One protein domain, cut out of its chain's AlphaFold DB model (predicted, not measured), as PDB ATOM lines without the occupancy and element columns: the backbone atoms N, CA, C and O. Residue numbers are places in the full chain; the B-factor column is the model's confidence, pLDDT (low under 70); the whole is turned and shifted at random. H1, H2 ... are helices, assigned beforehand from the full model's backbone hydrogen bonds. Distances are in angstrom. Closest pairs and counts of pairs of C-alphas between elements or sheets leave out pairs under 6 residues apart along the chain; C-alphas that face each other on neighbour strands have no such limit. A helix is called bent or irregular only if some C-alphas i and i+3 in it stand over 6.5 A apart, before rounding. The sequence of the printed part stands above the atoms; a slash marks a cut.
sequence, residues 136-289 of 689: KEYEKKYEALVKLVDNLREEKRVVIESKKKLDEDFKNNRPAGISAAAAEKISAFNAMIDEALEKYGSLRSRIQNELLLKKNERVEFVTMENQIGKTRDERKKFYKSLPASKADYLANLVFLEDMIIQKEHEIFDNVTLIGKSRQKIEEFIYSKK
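What this domain is: This is residues 136 to 289 of the 689 residues of an uncharacterized protein of Candidatus Wallbacteria bacterium GWC2_49_35 (UniProt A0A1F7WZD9). Two long helices, H4 and H1, run side by side and make the long axis of an up-and-down four-helix bundle, in which each member runs against the one before it: H1, H2, H3b and H4. A shorter pair, H2 and the bent H3, is set beside part of H4, with H2 next to H4 and the short arm H3a turned off at a steep angle from H3b. The printed part has 154 residues with four named helices, H1 to H4 in chain order, and no named strand: all helix. It is loose, with a radius of gyration of the C-alphas of 20.1 A, and spans 73 by 33 by 17 A.

Where its parts are: H4, residues 247 to 289, is 62.9 A long and ends at C-alpha 289 (264.934, 158.163, 198.708). H1, residues 136 to 172, begins at C-alpha 136 (260.794, 161.698, 213.036) and measures 53.7 A. H2, residues 180 to 208, measures 42.2 A. H3, residues 215 to 240, was assigned as one helix by its hydrogen bonds but is bent: C-alphas 222 and 225 are 6.7 A apart. Its arms are H3a, residues 215 to 222, 11.4 A, and H3b, residues 225 to 240, 22.4 A, at a steep tilt of 45 degrees.

How they stand to each other: H4 touches H1, opposite ways at a shallow tilt of 19 degrees; their closest C-alphas, of Ile 267 and Val 149, are 5.6 A apart. With residues 261 to 272 alone H4 touches residues 197 to 208 of H2, closest at the C-alphas of Glu 264 and Gly 201, 6.8 A. H2 touches H3b, closest at the C-alphas of Ile 193 and Ile 228, 5.8 A, opposite ways at 15 degrees. H1 is apart from H3a and H3b. In H1, H2, H3a, H3b and H4 every O i to N i+4 pair is within hydrogen-bond range.

The domain as a whole: The C-alphas of Gly 177 and Lys 289, the two farthest apart, are 73.0 A apart. The printed part has no cut, and its three links are short. The mean pLDDT of the printed part is 84.3; residues 176, 208 to 213, 218 and 245 to 247 are under 70.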
ATOM      1  N   LYS A 136     261.296 162.012 211.678       88.31
ATOM      2  CA  LYS A 136     260.794 161.698 213.036       88.31
ATOM      3  C   LYS A 136     260.048 162.890 213.663       88.31
ATOM      4  O   LYS A 136     259.054 162.710 214.365       88.31
ATOM      5  N   GLU A 137     260.507 164.122 213.424       88.19
ATOM      6  CA  GLU A 137     259.842 165.345 213.898       88.19
ATOM      7  C   GLU A 137     258.476 165.574 213.221       88.19
ATOM      8  O   GLU A 137     257.495 165.901 213.898       88.19
ATOM      9  N   TYR A 138     258.386 165.379 211.901       89.00
ATOM     10  CA  TYR A 138     257.128 165.466 211.155       89.00
ATOM     11  C   TYR A 138     256.155 164.336 211.518       89.00
ATOM     12  O   TYR A 138     254.973 164.608 211.724       89.00
ATOM     13  N   GLU A 139     256.638 163.105 211.682       91.38
ATOM     14  CA  GLU A 139     255.853 161.951 212.139       91.38
ATOM     15  C   GLU A 139     255.286 162.191 213.546       91.38
ATOM     16  O   GLU A 139     254.082 162.056 213.761       91.38
ATOM     17  N   LYS A 140     256.106 162.678 214.487       93.31
ATOM     18  CA  LYS A 140     255.656 163.045 215.841       93.31
ATOM     19  C   LYS A 140     254.607 164.165 215.837       93.31
ATOM     20  O   LYS A 140     253.683 164.144 216.652       93.31
ATOM     21  N   LYS A 141     254.721 165.142 214.929       90.56
ATOM     22  CA  LYS A 141     253.714 166.204 214.737       90.56
ATOM     23  C   LYS A 141     252.415 165.660 214.134       90.56
ATOM     24  O   LYS A 141     251.338 166.032 214.595       90.56
ATOM     25  N   TYR A 142     252.510 164.752 213.166       91.31
ATOM     26  CA  TYR A 142     251.371 164.042 212.586       91.31
ATOM     27  C   TYR A 142     250.635 163.200 213.645       91.31
ATOM     28  O   TYR A 142     249.426 163.355 213.810       91.31
ATOM     29  N   GLU A 143     251.352 162.398 214.438       93.94
ATOM     30  CA  GLU A 143     250.777 161.636 215.554       93.94
ATOM     31  C   GLU A 143     250.055 162.524 216.572       93.94
ATOM     32  O   GLU A 143     248.980 162.165 217.050       93.94
ATOM     33  N   ALA A 144     250.644 163.671 216.930       94.06
ATOM     34  CA  ALA A 144     250.041 164.602 217.879       94.06
ATOM     35  C   ALA A 144     248.717 165.178 217.351       94.06
ATOM     36  O   ALA A 144     247.751 165.273 218.109       94.06
ATOM     37  N   LEU A 145     248.641 165.496 216.052       89.75
ATOM     38  CA  LEU A 145     247.403 165.937 215.401       89.75
ATOM     39  C   LEU A 145     246.348 164.820 215.342       89.75
ATOM     40  O   LEU A 145     245.181 165.085 215.622       89.75
ATOM     41  N   VAL A 146     246.738 163.574 215.037       90.31
ATOM     42  CA  VAL A 146     245.825 162.411 215.057       90.31
ATOM     43  C   VAL A 146     245.240 162.209 216.459       90.31
ATOM     44  O   VAL A 146     244.021 162.174 216.617       90.31
ATOM     45  N   LYS A 147     246.094 162.179 217.491       94.94
ATOM     46  CA  LYS A 147     245.682 162.038 218.900       94.94
ATOM     47  C   LYS A 147     244.765 163.186 219.351       94.94
ATOM     48  O   LYS A 147     243.791 162.943 220.057       94.94
ATOM     49  N   LEU A 148     245.025 164.419 218.905       93.75
ATOM     50  CA  LEU A 148     244.148 165.568 219.154       93.75
ATOM     51  C   LEU A 148     242.769 165.394 218.495       93.75
ATOM     52  O   LEU A 148     241.753 165.612 219.148       93.75
ATOM     53  N   VAL A 149     242.714 164.964 217.232       89.62
ATOM     54  CA  VAL A 149     241.449 164.723 216.518       89.62
ATOM     55  C   VAL A 149     240.617 163.624 217.179       89.62
ATOM     56  O   VAL A 149     239.404 163.786 217.310       89.62
ATOM     57  N   ASP A 150     241.234 162.530 217.619       90.56
ATOM     58  CA  ASP A 150     240.505 161.440 218.274       90.56
ATOM     59  C   ASP A 150     240.000 161.829 219.674       90.56
ATOM     60  O   ASP A 150     238.868 161.489 220.027       90.56
ATOM     61  N   ASN A 151     240.747 162.657 220.416       94.50
ATOM     62  CA  ASN A 151     240.246 163.288 221.641       94.50
ATOM     63  C   ASN A 151     239.036 164.198 221.358       94.50
ATOM     64  O   ASN A 151     238.004 164.066 222.015       94.50
ATOM     65  N   LEU A 152     239.110 165.070 220.344       92.75
ATOM     66  CA  LEU A 152     238.004 165.961 219.957       92.75
ATOM     67  C   LEU A 152     236.751 165.186 219.509       92.75
ATOM     68  O   LEU A 152     235.625 165.608 219.786       92.75
ATOM     69  N   ARG A 153     236.924 164.031 218.850       90.69
ATOM     70  CA  ARG A 153     235.830 163.115 218.481       90.69
ATOM     71  C   ARG A 153     235.150 162.503 219.709       90.69
ATOM     72  O   ARG A 153     233.921 162.409 219.723       90.69
ATOM     73  N   GLU A 154     235.910 162.114 220.732       93.75
ATOM     74  CA  GLU A 154     235.349 161.608 221.992       93.75
ATOM     75  C   GLU A 154     234.673 162.726 222.802       93.75
ATOM     76  O   GLU A 154     233.567 162.533 223.304       93.75
ATOM     77  N   GLU A 155     235.247 163.931 222.849       94.06
ATOM     78  CA  GLU A 155     234.586 165.108 223.433       94.06
ATOM     79  C   GLU A 155     233.240 165.389 222.748       94.06
ATOM     80  O   GLU A 155     232.211 165.486 223.421       94.06
ATOM     81  N   LYS A 156     233.205 165.429 221.407       92.81
ATOM     82  CA  LYS A 156     231.961 165.587 220.632       92.81
ATOM     83  C   LYS A 156     230.942 164.490 220.969       92.81
ATOM     84  O   LYS A 156     229.762 164.790 221.153       92.81
ATOM     85  N   ARG A 157     231.379 163.228 221.097       93.19
ATOM     86  CA  ARG A 157     230.529 162.096 221.512       93.19
ATOM     87  C   ARG A 157     229.926 162.323 222.904       93.19
ATOM     88  O   ARG A 157     228.725 162.114 223.072       93.19
ATOM     89  N   VAL A 158     230.714 162.794 223.872       94.94
ATOM     90  CA  VAL A 158     230.242 163.112 225.233       94.94
ATOM     91  C   VAL A 158     229.242 164.275 225.237       94.94
ATOM     92  O   VAL A 158     228.257 164.219 225.977       94.94
ATOM     93  N   VAL A 159     229.421 165.295 224.390       94.00
ATOM     94  CA  VAL A 159     228.453 166.403 224.260       94.00
ATOM     95  C   VAL A 159     227.133 165.914 223.644       94.00
ATOM     96  O   VAL A 159     226.067 166.219 224.180       94.00
ATOM     97  N   ILE A 160     227.178 165.088 222.589       91.38
ATOM     98  CA  ILE A 160     225.985 164.456 221.986       91.38
ATOM     99  C   ILE A 160     225.228 163.613 223.023       91.38
ATOM    100  O   ILE A 160     224.008 163.713 223.149       91.38
ATOM    101  N   GLU A 161     225.944 162.802 223.798       93.88
ATOM    102  CA  GLU A 161     225.372 161.975 224.861       93.88
ATOM    103  C   GLU A 161     224.771 162.816 226.007       93.88
ATOM    104  O   GLU A 161     223.735 162.460 226.573       93.88
ATOM    105  N   SER A 162     225.366 163.971 226.312       93.56
ATOM    106  CA  SER A 162     224.818 164.934 227.279       93.56
ATOM    107  C   SER A 162     223.536 165.599 226.760       93.56
ATOM    108  O   SER A 162     222.583 165.757 227.523       93.56
ATOM    109  N   LYS A 163     223.462 165.916 225.456       93.56
ATOM    110  CA  LYS A 163     222.237 166.419 224.812       93.56
ATOM    111  C   LYS A 163     221.111 165.385 224.880       93.56
ATOM    112  O   LYS A 163     220.002 165.732 225.280       93.56
ATOM    113  N   LYS A 164     221.395 164.118 224.553       91.25
ATOM    114  CA  LYS A 164     220.408 163.023 224.639       91.25
ATOM    115  C   LYS A 164     219.800 162.908 226.034       91.25
ATOM    116  O   LYS A 164     218.580 162.861 226.150       91.25
ATOM    117  N   LYS A 165     220.629 162.945 227.082       91.50
ATOM    118  CA  LYS A 165     220.168 162.896 228.481       91.50
ATOM    119  C   LYS A 165     219.284 164.085 228.842       91.50
ATOM    120  O   LYS A 165     218.214 163.881 229.398       91.50
ATOM    121  N   LEU A 166     219.659 165.299 228.432       89.50
ATOM    122  CA  LEU A 166     218.829 166.494 228.618       89.50
ATOM    123  C   LEU A 166     217.461 166.378 227.904       89.50
ATOM    124  O   LEU A 166     216.445 166.831 228.431       89.50
ATOM    125  N   ASP A 167     217.421 165.743 226.728       87.00
ATOM    126  CA  ASP A 167     216.190 165.473 225.975       87.00
ATOM    127  C   ASP A 167     215.343 164.319 226.548       87.00
ATOM    128  O   ASP A 167     214.116 164.345 226.437       87.00
ATOM    129  N   GLU A 168     215.957 163.318 227.180       87.50
ATOM    130  CA  GLU A 168     215.265 162.252 227.917       87.50
ATOM    131  C   GLU A 168     214.705 162.760 229.251       87.50
ATOM    132  O   GLU A 168     213.528 162.535 229.546       87.50
ATOM    133  N   ASP A 169     215.482 163.535 230.009       87.19
ATOM    134  CA  ASP A 169     215.033 164.190 231.239       87.19
ATOM    135  C   ASP A 169     213.845 165.121 230.984       87.19
ATOM    136  O   ASP A 169     212.898 165.130 231.768       87.19
ATOM    137  N   PHE A 170     213.823 165.858 229.868       85.38
ATOM    138  CA  PHE A 170     212.676 166.701 229.516       85.38
ATOM    139  C   PHE A 170     211.409 165.899 229.164       85.38
ATOM    140  O   PHE A 170     210.292 166.356 229.431       85.38
ATOM    141  N   LYS A 171     211.555 164.698 228.586       82.44
ATOM    142  CA  LYS A 171     210.425 163.794 228.296       82.44
ATOM    143  C   LYS A 171     209.871 163.162 229.572       82.44
ATOM    144  O   LYS A 171     208.651 163.143 229.744       82.44
ATOM    145  N   ASN A 172     210.760 162.689 230.446       84.25
ATOM    146  CA  ASN A 172     210.428 161.967 231.676       84.25
ATOM    147  C   ASN A 172     209.944 162.916 232.787       84.25
ATOM    148  O   ASN A 172     208.883 162.708 233.369       84.25
ATOM    149  N   ASN A 173     210.677 164.004 233.033       82.31
ATOM    150  CA  ASN A 173     210.436 164.986 234.094       82.31
ATOM    151  C   ASN A 173     209.785 166.271 233.540       82.31
ATOM    152  O   ASN A 173     210.216 167.393 233.825       82.31
ATOM    153  N   ARG A 174     208.753 166.106 232.700       79.00
ATOM    154  CA  ARG A 174     208.096 167.203 231.968       79.00
ATOM    155  C   ARG A 174     207.601 168.317 232.913       79.00
ATOM    156  O   ARG A 174     206.858 168.020 233.850       79.00
ATOM    157  N   PRO A 175     207.906 169.605 232.647       77.94
ATOM    158  CA  PRO A 175     207.401 170.718 233.450       77.94
ATOM    159  C   PRO A 175     205.867 170.758 233.542       77.94
ATOM    160  O   PRO A 175     205.167 170.726 232.524       77.94
ATOM    161  N   ALA A 176     205.346 170.881 234.766       69.94
ATOM    162  CA  ALA A 176     203.918 171.036 235.026       69.94
ATOM    163  C   ALA A 176     203.384 172.302 234.330       69.94
ATOM    164  O   ALA A 176     203.826 173.407 234.628       69.94
ATOM    165  N   GLY A 177     202.456 172.128 233.384       72.06
ATOM    166  CA  GLY A 177     201.963 173.191 232.495       72.06
ATOM    167  C   GLY A 177     202.348 173.024 231.017       72.06
ATOM    168  O   GLY A 177     201.835 173.760 230.177       72.06
ATOM    169  N   ILE A 178     203.189 172.043 230.666       81.94
ATOM    170  CA  ILE A 178     203.439 171.631 229.273       81.94
ATOM    171  C   ILE A 178     202.596 170.385 228.947       81.94
ATOM    172  O   ILE A 178     202.690 169.357 229.621       81.94
ATOM    173  N   SER A 179     201.762 170.461 227.904       83.31
ATOM    174  CA  SER A 179     200.925 169.340 227.450       83.31
ATOM    175  C   SER A 179     201.734 168.265 226.708       83.31
ATOM    176  O   SER A 179     202.855 168.515 226.264       83.31
ATOM    177  N   ALA A 180     201.161 167.066 226.535       83.06
ATOM    178  CA  ALA A 180     201.805 165.981 225.783       83.06
ATOM    179  C   ALA A 180     202.156 166.409 224.346       83.06
ATOM    180  O   ALA A 180     203.330 166.405 223.988       83.06
ATOM    181  N   ALA A 181     201.178 166.923 223.594       85.44
ATOM    182  CA  ALA A 181     201.381 167.422 222.231       85.44
ATOM    183  C   ALA A 181     202.408 168.572 222.138       85.44
ATOM    184  O   ALA A 181     203.107 168.708 221.134       85.44
ATOM    185  N   ALA A 182     202.546 169.404 223.180       84.75
ATOM    186  CA  ALA A 182     203.587 170.432 223.221       84.75
ATOM    187  C   ALA A 182     204.989 169.831 223.439       84.75
ATOM    188  O   ALA A 182     205.938 170.256 222.781       84.75
ATOM    189  N   ALA A 183     205.124 168.824 224.308       82.88
ATOM    190  CA  ALA A 183     206.384 168.111 224.530       82.88
ATOM    191  C   ALA A 183     206.804 167.253 223.318       82.88
ATOM    192  O   ALA A 183     207.988 167.205 222.977       82.88
ATOM    193  N   GLU A 184     205.847 166.638 222.619       86.44
ATOM    194  CA  GLU A 184     206.068 165.957 221.336       86.44
ATOM    195  C   GLU A 184     206.551 166.941 220.266       86.44
ATOM    196  O   GLU A 184     207.548 166.680 219.598       86.44
ATOM    197  N   LYS A 185     205.926 168.121 220.155       87.94
ATOM    198  CA  LYS A 185     206.349 169.154 219.198       87.94
ATOM    199  C   LYS A 185     207.742 169.725 219.501       87.94
ATOM    200  O   LYS A 185     208.488 170.009 218.569       87.94
ATOM    201  N   ILE A 186     208.127 169.848 220.775       87.25
ATOM    202  CA  ILE A 186     209.512 170.174 221.169       87.25
ATOM    203  C   ILE A 186     210.463 169.040 220.764       87.25
ATOM    204  O   ILE A 186     211.493 169.301 220.149       87.25
ATOM    205  N   SER A 187     210.092 167.783 221.032       86.50
ATOM    206  CA  SER A 187     210.891 166.610 220.653       86.50
ATOM    207  C   SER A 187     211.097 166.514 219.135       86.50
ATOM    208  O   SER A 187     212.191 166.178 218.692       86.50
ATOM    209  N   ALA A 188     210.083 166.868 218.339       89.25
ATOM    210  CA  ALA A 188     210.171 166.931 216.882       89.25
ATOM    211  C   ALA A 188     211.151 168.017 216.403       89.25
ATOM    212  O   ALA A 188     211.989 167.739 215.548       89.25
ATOM    213  N   PHE A 189     211.118 169.223 216.989       90.50
ATOM    214  CA  PHE A 189     212.124 170.253 216.694       90.50
ATOM    215  C   PHE A 189     213.547 169.790 217.042       90.50
ATOM    216  O   PHE A 189     214.475 170.073 216.288       90.50
ATOM    217  N   ASN A 190     213.728 169.074 218.156       89.81
ATOM    218  CA  ASN A 190     215.043 168.579 218.567       89.81
ATOM    219  C   ASN A 190     215.553 167.502 217.597       89.81
ATOM    220  O   ASN A 190     216.692 167.602 217.153       89.81
ATOM    221  N   ALA A 191     214.694 166.568 217.175       89.12
ATOM    222  CA  ALA A 191     215.028 165.563 216.166       89.12
ATOM    223  C   ALA A 191     215.398 166.181 214.802       89.12
ATOM    224  O   ALA A 191     216.369 165.756 214.184       89.12
ATOM    225  N   MET A 192     214.686 167.228 214.358       90.12
ATOM    226  CA  MET A 192     215.036 167.968 213.132       90.12
ATOM    227  C   MET A 192     216.402 168.669 213.227       90.12
ATOM    228  O   MET A 192     217.092 168.803 212.217       90.12
ATOM    229  N   ILE A 193     216.796 169.128 214.419       90.06
ATOM    230  CA  ILE A 193     218.115 169.732 214.658       90.06
ATOM    231  C   ILE A 193     219.203 168.650 214.702       90.06
ATOM    232  O   ILE A 193     220.259 168.848 214.107       90.06
ATOM    233  N   ASP A 194     218.947 167.500 215.330       88.38
ATOM    234  CA  ASP A 194     219.889 166.373 215.365       88.38
ATOM    235  C   ASP A 194     220.154 165.804 213.957       88.38
ATOM    236  O   ASP A 194     221.312 165.652 213.569       88.38
ATOM    237  N   GLU A 195     219.108 165.594 213.146       89.38
ATOM    238  CA  GLU A 195     219.236 165.170 211.740       89.38
ATOM    239  C   GLU A 195     220.044 166.187 210.911       89.38
ATOM    240  O   GLU A 195     220.858 165.819 210.058       89.38
ATOM    241  N   ALA A 196     219.854 167.484 211.174       87.81
ATOM    242  CA  ALA A 196     220.593 168.544 210.500       87.81
ATOM    243  C   ALA A 196     222.073 168.604 210.929       87.81
ATOM    244  O   ALA A 196     222.939 168.802 210.077       87.81
ATOM    245  N   LEU A 197     222.379 168.383 212.213       87.31
ATOM    246  CA  LEU A 197     223.751 168.294 212.730       87.31
ATOM    247  C   LEU A 197     224.491 167.058 212.187       87.31
ATOM    248  O   LEU A 197     225.664 167.156 211.824       87.31
ATOM    249  N   GLU A 198     223.811 165.914 212.072       87.19
ATOM    250  CA  GLU A 198     224.378 164.693 211.485       87.19
ATOM    251  C   GLU A 198     224.677 164.869 209.986       87.19
ATOM    252  O   GLU A 198     225.788 164.580 209.529       87.19
ATOM    253  N   LYS A 199     223.730 165.431 209.221       85.19
ATOM    254  CA  LYS A 199     223.927 165.762 207.799       85.19
ATOM    255  C   LYS A 199     225.050 166.777 207.583       85.19
ATOM    256  O   LYS A 199     225.863 166.590 206.678       85.19
ATOM    257  N   TYR A 200     225.129 167.809 208.424       85.44
ATOM    258  CA  TYR A 200     226.204 168.803 208.393       85.44
ATOM    259  C   TYR A 200     227.584 168.152 208.560       85.44
ATOM    260  O   TYR A 200     228.459 168.349 207.716       85.44
ATOM    261  N   GLY A 201     227.756 167.313 209.588       82.69
ATOM    262  CA  GLY A 201     229.008 166.593 209.828       82.69
ATOM    263  C   GLY A 201     229.377 165.610 208.715       82.69
ATOM    264  O   GLY A 201     230.525 165.562 208.271       82.69
ATOM    265  N   SER A 202     228.391 164.876 208.191       82.19
ATOM    266  CA  SER A 202     228.570 163.940 207.073       82.19
ATOM    267  C   SER A 202     229.045 164.642 205.790       82.19
ATOM    268  O   SER A 202     230.041 164.235 205.183       82.19
ATOM    269  N   LEU A 203     228.401 165.754 205.410       79.56
ATOM    270  CA  LEU A 203     228.828 166.577 204.273       79.56
ATOM    271  C   LEU A 203     230.229 167.168 204.499       79.56
ATOM    272  O   LEU A 203     231.068 167.106 203.600       79.56
ATOM    273  N   ARG A 204     230.515 167.667 205.709       77.69
ATOM    274  CA  ARG A 204     231.818 168.250 206.064       77.69
ATOM    275  C   ARG A 204     232.958 167.229 206.026       77.69
ATOM    276  O   ARG A 204     234.037 167.540 205.527       77.69
ATOM    277  N   SER A 205     232.705 165.991 206.454       74.44
ATOM    278  CA  SER A 205     233.654 164.877 206.325       74.44
ATOM    279  C   SER A 205     233.888 164.472 204.863       74.44
ATOM    280  O   SER A 205     235.020 164.169 204.482       74.44
ATOM    281  N   ARG A 206     232.860 164.522 204.004       75.00
ATOM    282  CA  ARG A 206     233.017 164.234 202.567       75.00
ATOM    283  C   ARG A 206     233.853 165.284 201.831       75.00
ATOM    284  O   ARG A 206     234.721 164.886 201.062       75.00
ATOM    285  N   ILE A 207     233.664 166.579 202.118       70.50
ATOM    286  CA  ILE A 207     234.518 167.672 201.594       70.50
ATOM    287  C   ILE A 207     236.004 167.385 201.861       70.50
ATOM    288  O   ILE A 207     236.856 167.652 201.019       70.50
ATOM    289  N   GLN A 208     236.301 166.840 203.040       64.25
ATOM    290  CA  GLN A 208     237.653 166.626 203.539       64.25
ATOM    291  C   GLN A 208     238.357 165.387 202.971       64.25
ATOM    292  O   GLN A 208     239.573 165.410 202.811       64.25
ATOM    293  N   ASN A 209     237.618 164.334 202.616       65.00
ATOM    294  CA  ASN A 209     238.172 163.134 201.972       65.00
ATOM    295  C   ASN A 209     238.378 163.314 200.449       65.00
ATOM    296  O   ASN A 209     238.354 162.336 199.710       65.00
ATOM    297  N   GLU A 210     238.472 164.564 199.977       55.88
ATOM    298  CA  GLU A 210     238.542 164.987 198.564       55.88
ATOM    299  C   GLU A 210     237.404 164.454 197.663       55.88
ATOM    300  O   GLU A 210     237.413 164.609 196.439       55.88
ATOM    301  N   LEU A 211     236.350 163.893 198.267       58.50
ATOM    302  CA  LEU A 211     235.158 163.421 197.576       58.50
ATOM    303  C   LEU A 211     234.343 164.626 197.106       58.50
ATOM    304  O   LEU A 211     233.572 165.205 197.874       58.50
ATOM    305  N   LEU A 212     234.494 164.967 195.822       54.47
ATOM    306  CA  LEU A 212     233.754 166.029 195.138       54.47
ATOM    307  C   LEU A 212     232.264 166.018 195.515       54.47
ATOM    308  O   LEU A 212     231.484 165.203 195.018       54.47
ATOM    309  N   LEU A 213     231.856 166.973 196.359       61.00
ATOM    310  CA  LEU A 213     230.442 167.241 196.589       61.00
ATOM    311  C   LEU A 213     229.794 167.650 195.265       61.00
ATOM    312  O   LEU A 213     230.277 168.565 194.579       61.00
ATOM    313  N   LYS A 214     228.676 166.997 194.944       74.19
ATOM    314  CA  LYS A 214     227.793 167.336 193.823       74.19
ATOM    315  C   LYS A 214     227.286 168.771 193.985       74.19
ATOM    316  O   LYS A 214     227.220 169.292 195.097       74.19
ATOM    317  N   LYS A 215     226.867 169.405 192.884       70.94
ATOM    318  CA  LYS A 215     226.354 170.791 192.884       70.94
ATOM    319  C   LYS A 215     225.277 171.010 193.961       70.94
ATOM    320  O   LYS A 215     225.354 171.987 194.697       70.94
ATOM    321  N   ASN A 216     224.358 170.055 194.109       74.81
ATOM    322  CA  ASN A 216     223.294 170.070 195.118       74.81
ATOM    323  C   ASN A 216     223.854 169.970 196.549       74.81
ATOM    324  O   ASN A 216     223.537 170.809 197.379       74.81
ATOM    325  N   GLU A 217     224.758 169.021 196.808       71.69
ATOM    326  CA  GLU A 217     225.356 168.773 198.133       71.69
ATOM    327  C   GLU A 217     226.156 169.987 198.657       71.69
ATOM    328  O   GLU A 217     226.217 170.226 199.862       71.69
ATOM    329  N   ARG A 218     226.742 170.797 197.759       68.12
ATOM    330  CA  ARG A 218     227.395 172.073 198.120       68.12
ATOM    331  C   ARG A 218     226.388 173.149 198.532       68.12
ATOM    332  O   ARG A 218     226.644 173.880 199.485       68.12
ATOM    333  N   VAL A 219     225.262 173.248 197.821       75.25
ATOM    334  CA  VAL A 219     224.166 174.171 198.169       75.25
ATOM    335  C   VAL A 219     223.538 173.748 199.497       75.25
ATOM    336  O   VAL A 219     223.389 174.584 200.384       75.25
ATOM    337  N   GLU A 220     223.271 172.451 199.667       77.25
ATOM    338  CA  GLU A 220     222.789 171.853 200.915       77.25
ATOM    339  C   GLU A 220     223.692 172.246 202.090       77.25
ATOM    340  O   GLU A 220     223.197 172.866 203.030       77.25
ATOM    341  N   PHE A 221     225.009 172.005 202.003       76.62
ATOM    342  CA  PHE A 221     225.971 172.351 203.060       76.62
ATOM    343  C   PHE A 221     225.883 173.825 203.506       76.62
ATOM    344  O   PHE A 221     225.777 174.093 204.701       76.62
ATOM    345  N   VAL A 222     225.832 174.774 202.562       72.62
ATOM    346  CA  VAL A 222     225.690 176.217 202.858       72.62
ATOM    347  C   VAL A 222     224.317 176.555 203.470       72.62
ATOM    348  O   VAL A 222     224.191 177.480 204.278       72.62
ATOM    349  N   THR A 223     223.270 175.795 203.141       81.44
ATOM    350  CA  THR A 223     221.947 175.958 203.765       81.44
ATOM    351  C   THR A 223     221.805 175.286 205.135       81.44
ATOM    352  O   THR A 223     220.951 175.724 205.905       81.44
ATOM    353  N   MET A 224     222.639 174.300 205.495       82.44
ATOM    354  CA  MET A 224     222.494 173.540 206.752       82.44
ATOM    355  C   MET A 224     222.587 174.420 208.005       82.44
ATOM    356  O   MET A 224     221.719 174.334 208.871       82.44
ATOM    357  N   GLU A 225     223.590 175.299 208.109       75.19
ATOM    358  CA  GLU A 225     223.753 176.187 209.276       75.19
ATOM    359  C   GLU A 225     222.565 177.155 209.415       75.19
ATOM    360  O   GLU A 225     222.026 177.359 210.506       75.19
ATOM    361  N   ASN A 226     222.083 177.676 208.282       82.38
ATOM    362  CA  ASN A 226     220.894 178.524 208.207       82.38
ATOM    363  C   ASN A 226     219.616 177.766 208.614       82.38
ATOM    364  O   ASN A 226     218.755 178.325 209.299       82.38
ATOM    365  N   GLN A 227     219.496 176.487 208.244       85.38
ATOM    366  CA  GLN A 227     218.386 175.619 208.640       85.38
ATOM    367  C   GLN A 227     218.420 175.305 210.143       85.38
ATOM    368  O   GLN A 227     217.401 175.475 210.810       85.38
ATOM    369  N   ILE A 228     219.582 174.938 210.697       86.88
ATOM    370  CA  ILE A 228     219.775 174.715 212.141       86.88
ATOM    371  C   ILE A 228     219.395 175.980 212.924       86.88
ATOM    372  O   ILE A 228     218.588 175.916 213.854       86.88
ATOM    373  N   GLY A 229     219.905 177.146 212.510       86.00
ATOM    374  CA  GLY A 229     219.559 178.440 213.101       86.00
ATOM    375  C   GLY A 229     218.055 178.723 213.067       86.00
ATOM    376  O   GLY A 229     217.466 179.051 214.097       86.00
ATOM    377  N   LYS A 230     217.403 178.522 211.913       89.00
ATOM    378  CA  LYS A 230     215.954 178.708 211.750       89.00
ATOM    379  C   LYS A 230     215.140 177.783 212.664       89.00
ATOM    380  O   LYS A 230     214.269 178.269 213.384       89.00
ATOM    381  N   THR A 231     215.432 176.482 212.685       89.88
ATOM    382  CA  THR A 231     214.690 175.504 213.501       89.88
ATOM    383  C   THR A 231     214.899 175.737 215.001       89.88
ATOM    384  O   THR A 231     213.939 175.660 215.771       89.88
ATOM    385  N   ARG A 232     216.107 176.134 215.432       89.81
ATOM    386  CA  ARG A 232     216.363 176.595 216.810       89.81
ATOM    387  C   ARG A 232     215.497 177.793 217.188       89.81
ATOM    388  O   ARG A 232     214.959 177.836 218.294       89.81
ATOM    389  N   ASP A 233     215.356 178.763 216.290       88.19
ATOM    390  CA  ASP A 233     214.609 179.993 216.546       88.19
ATOM    391  C   ASP A 233     213.082 179.760 216.527       88.19
ATOM    392  O   ASP A 233     212.352 180.354 217.321       88.19
ATOM    393  N   GLU A 234     212.591 178.837 215.694       90.31
ATOM    394  CA  GLU A 234     211.204 178.344 215.710       90.31
ATOM    395  C   GLU A 234     210.886 177.577 217.005       90.31
ATOM    396  O   GLU A 234     209.900 177.895 217.677       90.31
ATOM    397  N   ARG A 235     211.772 176.663 217.433       91.62
ATOM    398  CA  ARG A 235     211.702 175.981 218.740       91.62
ATOM    399  C   ARG A 235     211.648 176.980 219.896       91.62
ATOM    400  O   ARG A 235     210.801 176.865 220.777       91.62
ATOM    401  N   LYS A 236     212.525 177.984 219.880       88.62
ATOM    402  CA  LYS A 236     212.642 179.046 220.895       88.62
ATOM    403  C   LYS A 236     211.396 179.934 220.960       88.62
ATOM    404  O   LYS A 236     210.959 180.268 222.060       88.62
ATOM    405  N   LYS A 237     210.792 180.275 219.813       88.38
ATOM    406  CA  LYS A 237     209.507 180.998 219.735       88.38
ATOM    407  C   LYS A 237     208.356 180.154 220.291       88.38
ATOM    408  O   LYS A 237     207.609 180.649 221.129       88.38
ATOM    409  N   PHE A 238     208.254 178.884 219.891       87.00
ATOM    410  CA  PHE A 238     207.206 177.974 220.369       87.00
ATOM    411  C   PHE A 238     207.311 177.688 221.873       87.00
ATOM    412  O   PHE A 238     206.329 177.790 222.600       87.00
ATOM    413  N   TYR A 239     208.507 177.381 222.374       83.81
ATOM    414  CA  TYR A 239     208.716 177.094 223.791       83.81
ATOM    415  C   TYR A 239     208.394 178.312 224.674       83.81
ATOM    416  O   TYR A 239     207.742 178.165 225.703       83.81
ATOM    417  N   LYS A 240     208.758 179.531 224.241       85.19
ATOM    418  CA  LYS A 240     208.406 180.781 224.943       85.19
ATOM    419  C   LYS A 240     206.905 181.096 224.979       85.19
ATOM    420  O   LYS A 240     206.515 181.943 225.776       85.19
ATOM    421  N   SER A 241     206.064 180.448 224.167       84.56
ATOM    422  CA  SER A 241     204.602 180.597 224.260       84.56
ATOM    423  C   SER A 241     203.942 179.622 225.246       84.56
ATOM    424  O   SER A 241     202.717 179.603 225.342       84.56
ATOM    425  N   LEU A 242     204.714 178.788 225.957       84.00
ATOM    426  CA  LEU A 242     204.188 177.806 226.910       84.00
ATOM    427  C   LEU A 242     204.165 178.363 228.351       84.00
ATOM    428  O   LEU A 242     205.164 178.957 228.772       84.00
ATOM    429  N   PRO A 243     203.100 178.113 229.149       71.38
ATOM    430  CA  PRO A 243     202.939 178.696 230.493       71.38
ATOM    431  C   PRO A 243     204.022 178.336 231.522       71.38
ATOM    432  O   PRO A 243     204.143 179.015 232.535       71.38
ATOM    433  N   ALA A 244     204.787 177.267 231.283       70.88
ATOM    434  CA  ALA A 244     205.782 176.715 232.208       70.88
ATOM    435  C   ALA A 244     207.180 176.591 231.567       70.88
ATOM    436  O   ALA A 244     207.907 175.620 231.790       70.88
ATOM    437  N   SER A 245     207.541 177.551 230.713       69.06
ATOM    438  CA  SER A 245     208.819 177.567 229.996       69.06
ATOM    439  C   SER A 245     210.008 177.869 230.923       69.06
ATOM    440  O   SER A 245     210.231 179.006 231.330       69.06
ATOM    441  N   LYS A 246     210.823 176.849 231.232       69.94
ATOM    442  CA  LYS A 246     212.101 177.028 231.943       69.94
ATOM    443  C   LYS A 246     213.176 177.513 230.967       69.94
ATOM    444  O   LYS A 246     213.464 176.829 229.987       69.94
ATOM    445  N   ALA A 247     213.786 178.668 231.234       69.69
ATOM    446  CA  ALA A 247     214.823 179.232 230.364       69.69
ATOM    447  C   ALA A 247     216.025 178.280 230.194       69.69
ATOM    448  O   ALA A 247     216.528 178.098 229.084       69.69
ATOM    449  N   ASP A 248     216.417 177.629 231.286       80.94
ATOM    450  CA  ASP A 248     217.650 176.846 231.424       80.94
ATOM    451  C   ASP A 248     217.692 175.629 230.487       80.94
ATOM    452  O   ASP A 248     218.740 175.315 229.932       80.94
ATOM    453  N   TYR A 249     216.552 174.972 230.232       84.56
ATOM    454  CA  TYR A 249     216.485 173.831 229.305       84.56
ATOM    455  C   TYR A 249     216.844 174.243 227.870       84.56
ATOM    456  O   TYR A 249     217.656 173.584 227.222       84.56
ATOM    457  N   LEU A 250     216.300 175.368 227.387       82.69
ATOM    458  CA  LEU A 250     216.671 175.911 226.076       82.69
ATOM    459  C   LEU A 250     218.114 176.419 226.046       82.69
ATOM    460  O   LEU A 250     218.779 176.253 225.027       82.69
ATOM    461  N   ALA A 251     218.582 177.055 227.124       85.38
ATOM    462  CA  ALA A 251     219.948 177.561 227.207       85.38
ATOM    463  C   ALA A 251     220.965 176.412 227.121       85.38
ATOM    464  O   ALA A 251     221.869 176.457 226.291       85.38
ATOM    465  N   ASN A 252     220.752 175.349 227.901       88.56
ATOM    466  CA  ASN A 252     221.601 174.160 227.912       88.56
ATOM    467  C   ASN A 252     221.530 173.384 226.586       88.56
ATOM    468  O   ASN A 252     222.565 172.937 226.103       88.56
ATOM    469  N   LEU A 253     220.354 173.276 225.949       88.44
ATOM    470  CA  LEU A 253     220.243 172.683 224.608       88.44
ATOM    471  C   LEU A 253     221.048 173.456 223.561       88.44
ATOM    472  O   LEU A 253     221.840 172.857 222.841       88.44
ATOM    473  N   VAL A 254     220.858 174.777 223.475       87.12
ATOM    474  CA  VAL A 254     221.567 175.608 222.490       87.12
ATOM    475  C   VAL A 254     223.075 175.566 222.744       87.12
ATOM    476  O   VAL A 254     223.823 175.355 221.798       87.12
ATOM    477  N   PHE A 255     223.510 175.642 224.006       90.62
ATOM    478  CA  PHE A 255     224.913 175.496 224.402       90.62
ATOM    479  C   PHE A 255     225.523 174.153 223.963       90.62
ATOM    480  O   PHE A 255     226.583 174.140 223.343       90.62
ATOM    481  N   LEU A 256     224.850 173.025 224.223       92.25
ATOM    482  CA  LEU A 256     225.338 171.700 223.817       92.25
ATOM    483  C   LEU A 256     225.363 171.539 222.289       92.25
ATOM    484  O   LEU A 256     226.313 170.985 221.743       92.25
ATOM    485  N   GLU A 257     224.359 172.050 221.578       90.31
ATOM    486  CA  GLU A 257     224.341 172.048 220.111       90.31
ATOM    487  C   GLU A 257     225.439 172.951 219.512       90.31
ATOM    488  O   GLU A 257     226.070 172.568 218.530       90.31
ATOM    489  N   ASP A 258     225.701 174.126 220.095       89.81
ATOM    490  CA  ASP A 258     226.792 175.018 219.672       89.81
ATOM    491  C   ASP A 258     228.166 174.397 219.956       89.81
ATOM    492  O   ASP A 258     229.052 174.481 219.108       89.81
ATOM    493  N   MET A 259     228.329 173.674 221.070       92.75
ATOM    494  CA  MET A 259     229.526 172.864 221.320       92.75
ATOM    495  C   MET A 259     229.705 171.739 220.287       92.75
ATOM    496  O   MET A 259     230.835 171.480 219.878       92.75
ATOM    497  N   ILE A 260     228.629 171.082 219.832       90.88
ATOM    498  CA  ILE A 260     228.705 170.060 218.767       90.88
ATOM    499  C   ILE A 260     229.192 170.683 217.455       90.88
ATOM    500  O   ILE A 260     230.055 170.101 216.796       90.88
ATOM    501  N   ILE A 261     228.679 171.865 217.094       88.38
ATOM    502  CA  ILE A 261     229.128 172.609 215.909       88.38
ATOM    503  C   ILE A 261     230.597 173.012 216.075       88.38
ATOM    504  O   ILE A 261     231.414 172.654 215.229       88.38
ATOM    505  N   GLN A 262     230.968 173.673 217.178       89.62
ATOM    506  CA  GLN A 262     232.346 174.101 217.445       89.62
ATOM    507  C   GLN A 262     233.335 172.929 217.366       89.62
ATOM    508  O   GLN A 262     234.360 173.041 216.691       89.62
ATOM    509  N   LYS A 263     233.021 171.783 217.984       88.56
ATOM    510  CA  LYS A 263     233.878 170.592 217.910       88.56
ATOM    511  C   LYS A 263     233.999 170.051 216.485       88.56
ATOM    512  O   LYS A 263     235.063 169.560 216.130       88.56
ATOM    513  N   GLU A 264     232.984 170.208 215.635       86.94
ATOM    514  CA  GLU A 264     233.099 169.864 214.213       86.94
ATOM    515  C   GLU A 264     234.001 170.830 213.425       86.94
ATOM    516  O   GLU A 264     234.704 170.387 212.517       86.94
ATOM    517  N   HIS A 265     234.051 172.120 213.785       84.94
ATOM    518  CA  HIS A 265     235.073 173.031 213.250       84.94
ATOM    519  C   HIS A 265     236.478 172.603 213.687       84.94
ATOM    520  O   HIS A 265     237.343 172.408 212.836       84.94
ATOM    521  N   GLU A 266     236.684 172.372 214.986       87.75
ATOM    522  CA  GLU A 266     237.981 171.963 215.538       87.75
ATOM    523  C   GLU A 266     238.478 170.634 214.936       87.75
ATOM    524  O   GLU A 266     239.654 170.524 214.580       87.75
ATOM    525  N   ILE A 267     237.598 169.642 214.756       86.06
ATOM    526  CA  ILE A 267     237.921 168.373 214.078       86.06
ATOM    527  C   ILE A 267     238.283 168.621 212.610       86.06
ATOM    528  O   ILE A 267     239.313 168.130 212.144       86.06
ATOM    529  N   PHE A 268     237.470 169.383 211.873       81.38
ATOM    530  CA  PHE A 268     237.691 169.643 210.451       81.38
ATOM    531  C   PHE A 268     239.016 170.373 210.191       81.38
ATOM    532  O   PHE A 268     239.781 169.963 209.314       81.38
ATOM    533  N   ASP A 269     239.326 171.416 210.959       82.50
ATOM    534  CA  ASP A 269     240.557 172.185 210.776       82.50
ATOM    535  C   ASP A 269     241.792 171.323 211.090       82.50
ATOM    536  O   ASP A 269     242.745 171.288 210.304       82.50
ATOM    537  N   ASN A 270     241.752 170.527 212.166       84.62
ATOM    538  CA  ASN A 270     242.862 169.643 212.527       84.62
ATOM    539  C   ASN A 270     243.044 168.467 211.555       84.62
ATOM    540  O   ASN A 270     244.179 168.176 211.184       84.62
ATOM    541  N   VAL A 271     241.982 167.829 211.049       83.81
ATOM    542  CA  VAL A 271     242.131 166.782 210.012       83.81
ATOM    543  C   VAL A 271     242.654 167.372 208.691       83.81
ATOM    544  O   VAL A 271     243.443 166.729 207.996       83.81
ATOM    545  N   THR A 272     242.339 168.632 208.381       79.62
ATOM    546  CA  THR A 272     242.942 169.342 207.238       79.62
ATOM    547  C   THR A 272     244.449 169.574 207.441       79.62
ATOM    548  O   THR A 272     245.223 169.530 206.479       79.62
ATOM    549  N   LEU A 273     244.901 169.770 208.686       83.56
ATOM    550  CA  LEU A 273     246.327 169.793 209.031       83.56
ATOM    551  C   LEU A 273     246.966 168.396 208.980       83.56
ATOM    552  O   LEU A 273     248.095 168.290 208.504       83.56
ATOM    553  N   ILE A 274     246.260 167.328 209.379       85.00
ATOM    554  CA  ILE A 274     246.718 165.930 209.234       85.00
ATOM    555  C   ILE A 274     247.010 165.614 207.761       85.00
ATOM    556  O   ILE A 274     248.099 165.129 207.459       85.00
ATOM    557  N   GLY A 275     246.093 165.942 206.843       80.56
ATOM    558  CA  GLY A 275     246.293 165.746 205.398       80.56
ATOM    559  C   GLY A 275     247.531 166.481 204.872       80.56
ATOM    560  O   GLY A 275     248.425 165.866 204.294       80.56
ATOM    561  N   LYS A 276     247.655 167.779 205.181       84.62
ATOM    562  CA  LYS A 276     248.824 168.600 204.807       84.62
ATOM    563  C   LYS A 276     250.133 168.124 205.449       84.62
ATOM    564  O   LYS A 276     251.196 168.307 204.863       84.62
ATOM    565  N   SER A 277     250.084 167.546 206.650       85.50
ATOM    566  CA  SER A 277     251.262 166.975 207.314       85.50
ATOM    567  C   SER A 277     251.667 165.645 206.680       85.50
ATOM    568  O   SER A 277     252.857 165.405 206.503       85.50
ATOM    569  N   ARG A 278     250.695 164.810 206.290       87.62
ATOM    570  CA  ARG A 278     250.932 163.557 205.565       87.62
ATOM    571  C   ARG A 278     251.550 163.810 204.191       87.62
ATOM    572  O   ARG A 278     252.574 163.210 203.893       87.62
ATOM    573  N   GLN A 279     250.988 164.731 203.406       85.25
ATOM    574  CA  GLN A 279     251.540 165.108 202.100       85.25
ATOM    575  C   GLN A 279     253.015 165.522 202.224       85.25
ATOM    576  O   GLN A 279     253.862 164.999 201.510       85.25
ATOM    577  N   LYS A 280     253.348 166.379 203.200       86.56
ATOM    578  CA  LYS A 280     254.736 166.796 203.463       86.56
ATOM    579  C   LYS A 280     255.657 165.644 203.864       86.56
ATOM    580  O   LYS A 280     256.832 165.677 203.518       86.56
ATOM    581  N   ILE A 281     255.156 164.650 204.597       89.19
ATOM    582  CA  ILE A 281     255.912 163.435 204.933       89.19
ATOM    583  C   ILE A 281     256.181 162.613 203.665       89.19
ATOM    584  O   ILE A 281     257.315 162.201 203.442       89.19
ATOM    585  N   GLU A 282     255.179 162.425 202.804       87.88
ATOM    586  CA  GLU A 282     255.307 161.674 201.549       87.88
ATOM    587  C   GLU A 282     256.250 162.379 200.549       87.88
ATOM    588  O   GLU A 282     257.159 161.739 200.017       87.88
ATOM    589  N   GLU A 283     256.130 163.702 200.382       86.81
ATOM    590  CA  GLU A 283     257.054 164.554 199.608       86.81
ATOM    591  C   GLU A 283     258.493 164.489 200.151       86.81
ATOM    592  O   GLU A 283     259.455 164.345 199.391       86.81
ATOM    593  N   PHE A 284     258.661 164.556 201.477       87.38
ATOM    594  CA  PHE A 284     259.975 164.499 202.114       87.38
ATOM    595  C   PHE A 284     260.629 163.123 201.940       87.38
ATOM    596  O   PHE A 284     261.787 163.049 201.529       87.38
ATOM    597  N   ILE A 285     259.880 162.037 202.171       85.25
ATOM    598  CA  ILE A 285     260.342 160.658 201.950       85.25
ATOM    599  C   ILE A 285     260.723 160.443 200.484       85.25
ATOM    600  O   ILE A 285     261.740 159.801 200.225       85.25
ATOM    601  N   TYR A 286     259.956 160.983 199.530       81.88
ATOM    602  CA  TYR A 286     260.315 160.929 198.114       81.88
ATOM    603  C   TYR A 286     261.675 161.609 197.872       81.88
ATOM    604  O   TYR A 286     262.619 160.949 197.445       81.88
ATOM    605  N   SER A 287     261.823 162.879 198.274       79.62
ATOM    606  CA  SER A 287     263.058 163.663 198.062       79.62
ATOM    607  C   SER A 287     264.311 163.128 198.775       79.62
ATOM    608  O   SER A 287     265.423 163.551 198.467       79.62
ATOM    609  N   LYS A 288     264.154 162.214 199.743       80.00
ATOM    610  CA  LYS A 288     265.261 161.580 200.481       80.00
ATOM    611  C   LYS A 288     265.562 160.141 200.064       80.00
ATOM    612  O   LYS A 288     266.642 159.650 200.382       80.00
ATOM    613  N   LYS A 289     264.673 159.484 199.312       71.44
ATOM    614  CA  LYS A 289     264.934 158.163 198.708       71.44
ATOM    615  C   LYS A 289     265.856 158.219 197.490       71.44
ATOM    616  O   LYS A 289     266.425 157.192 197.139       71.44
TER     617      LYS A 289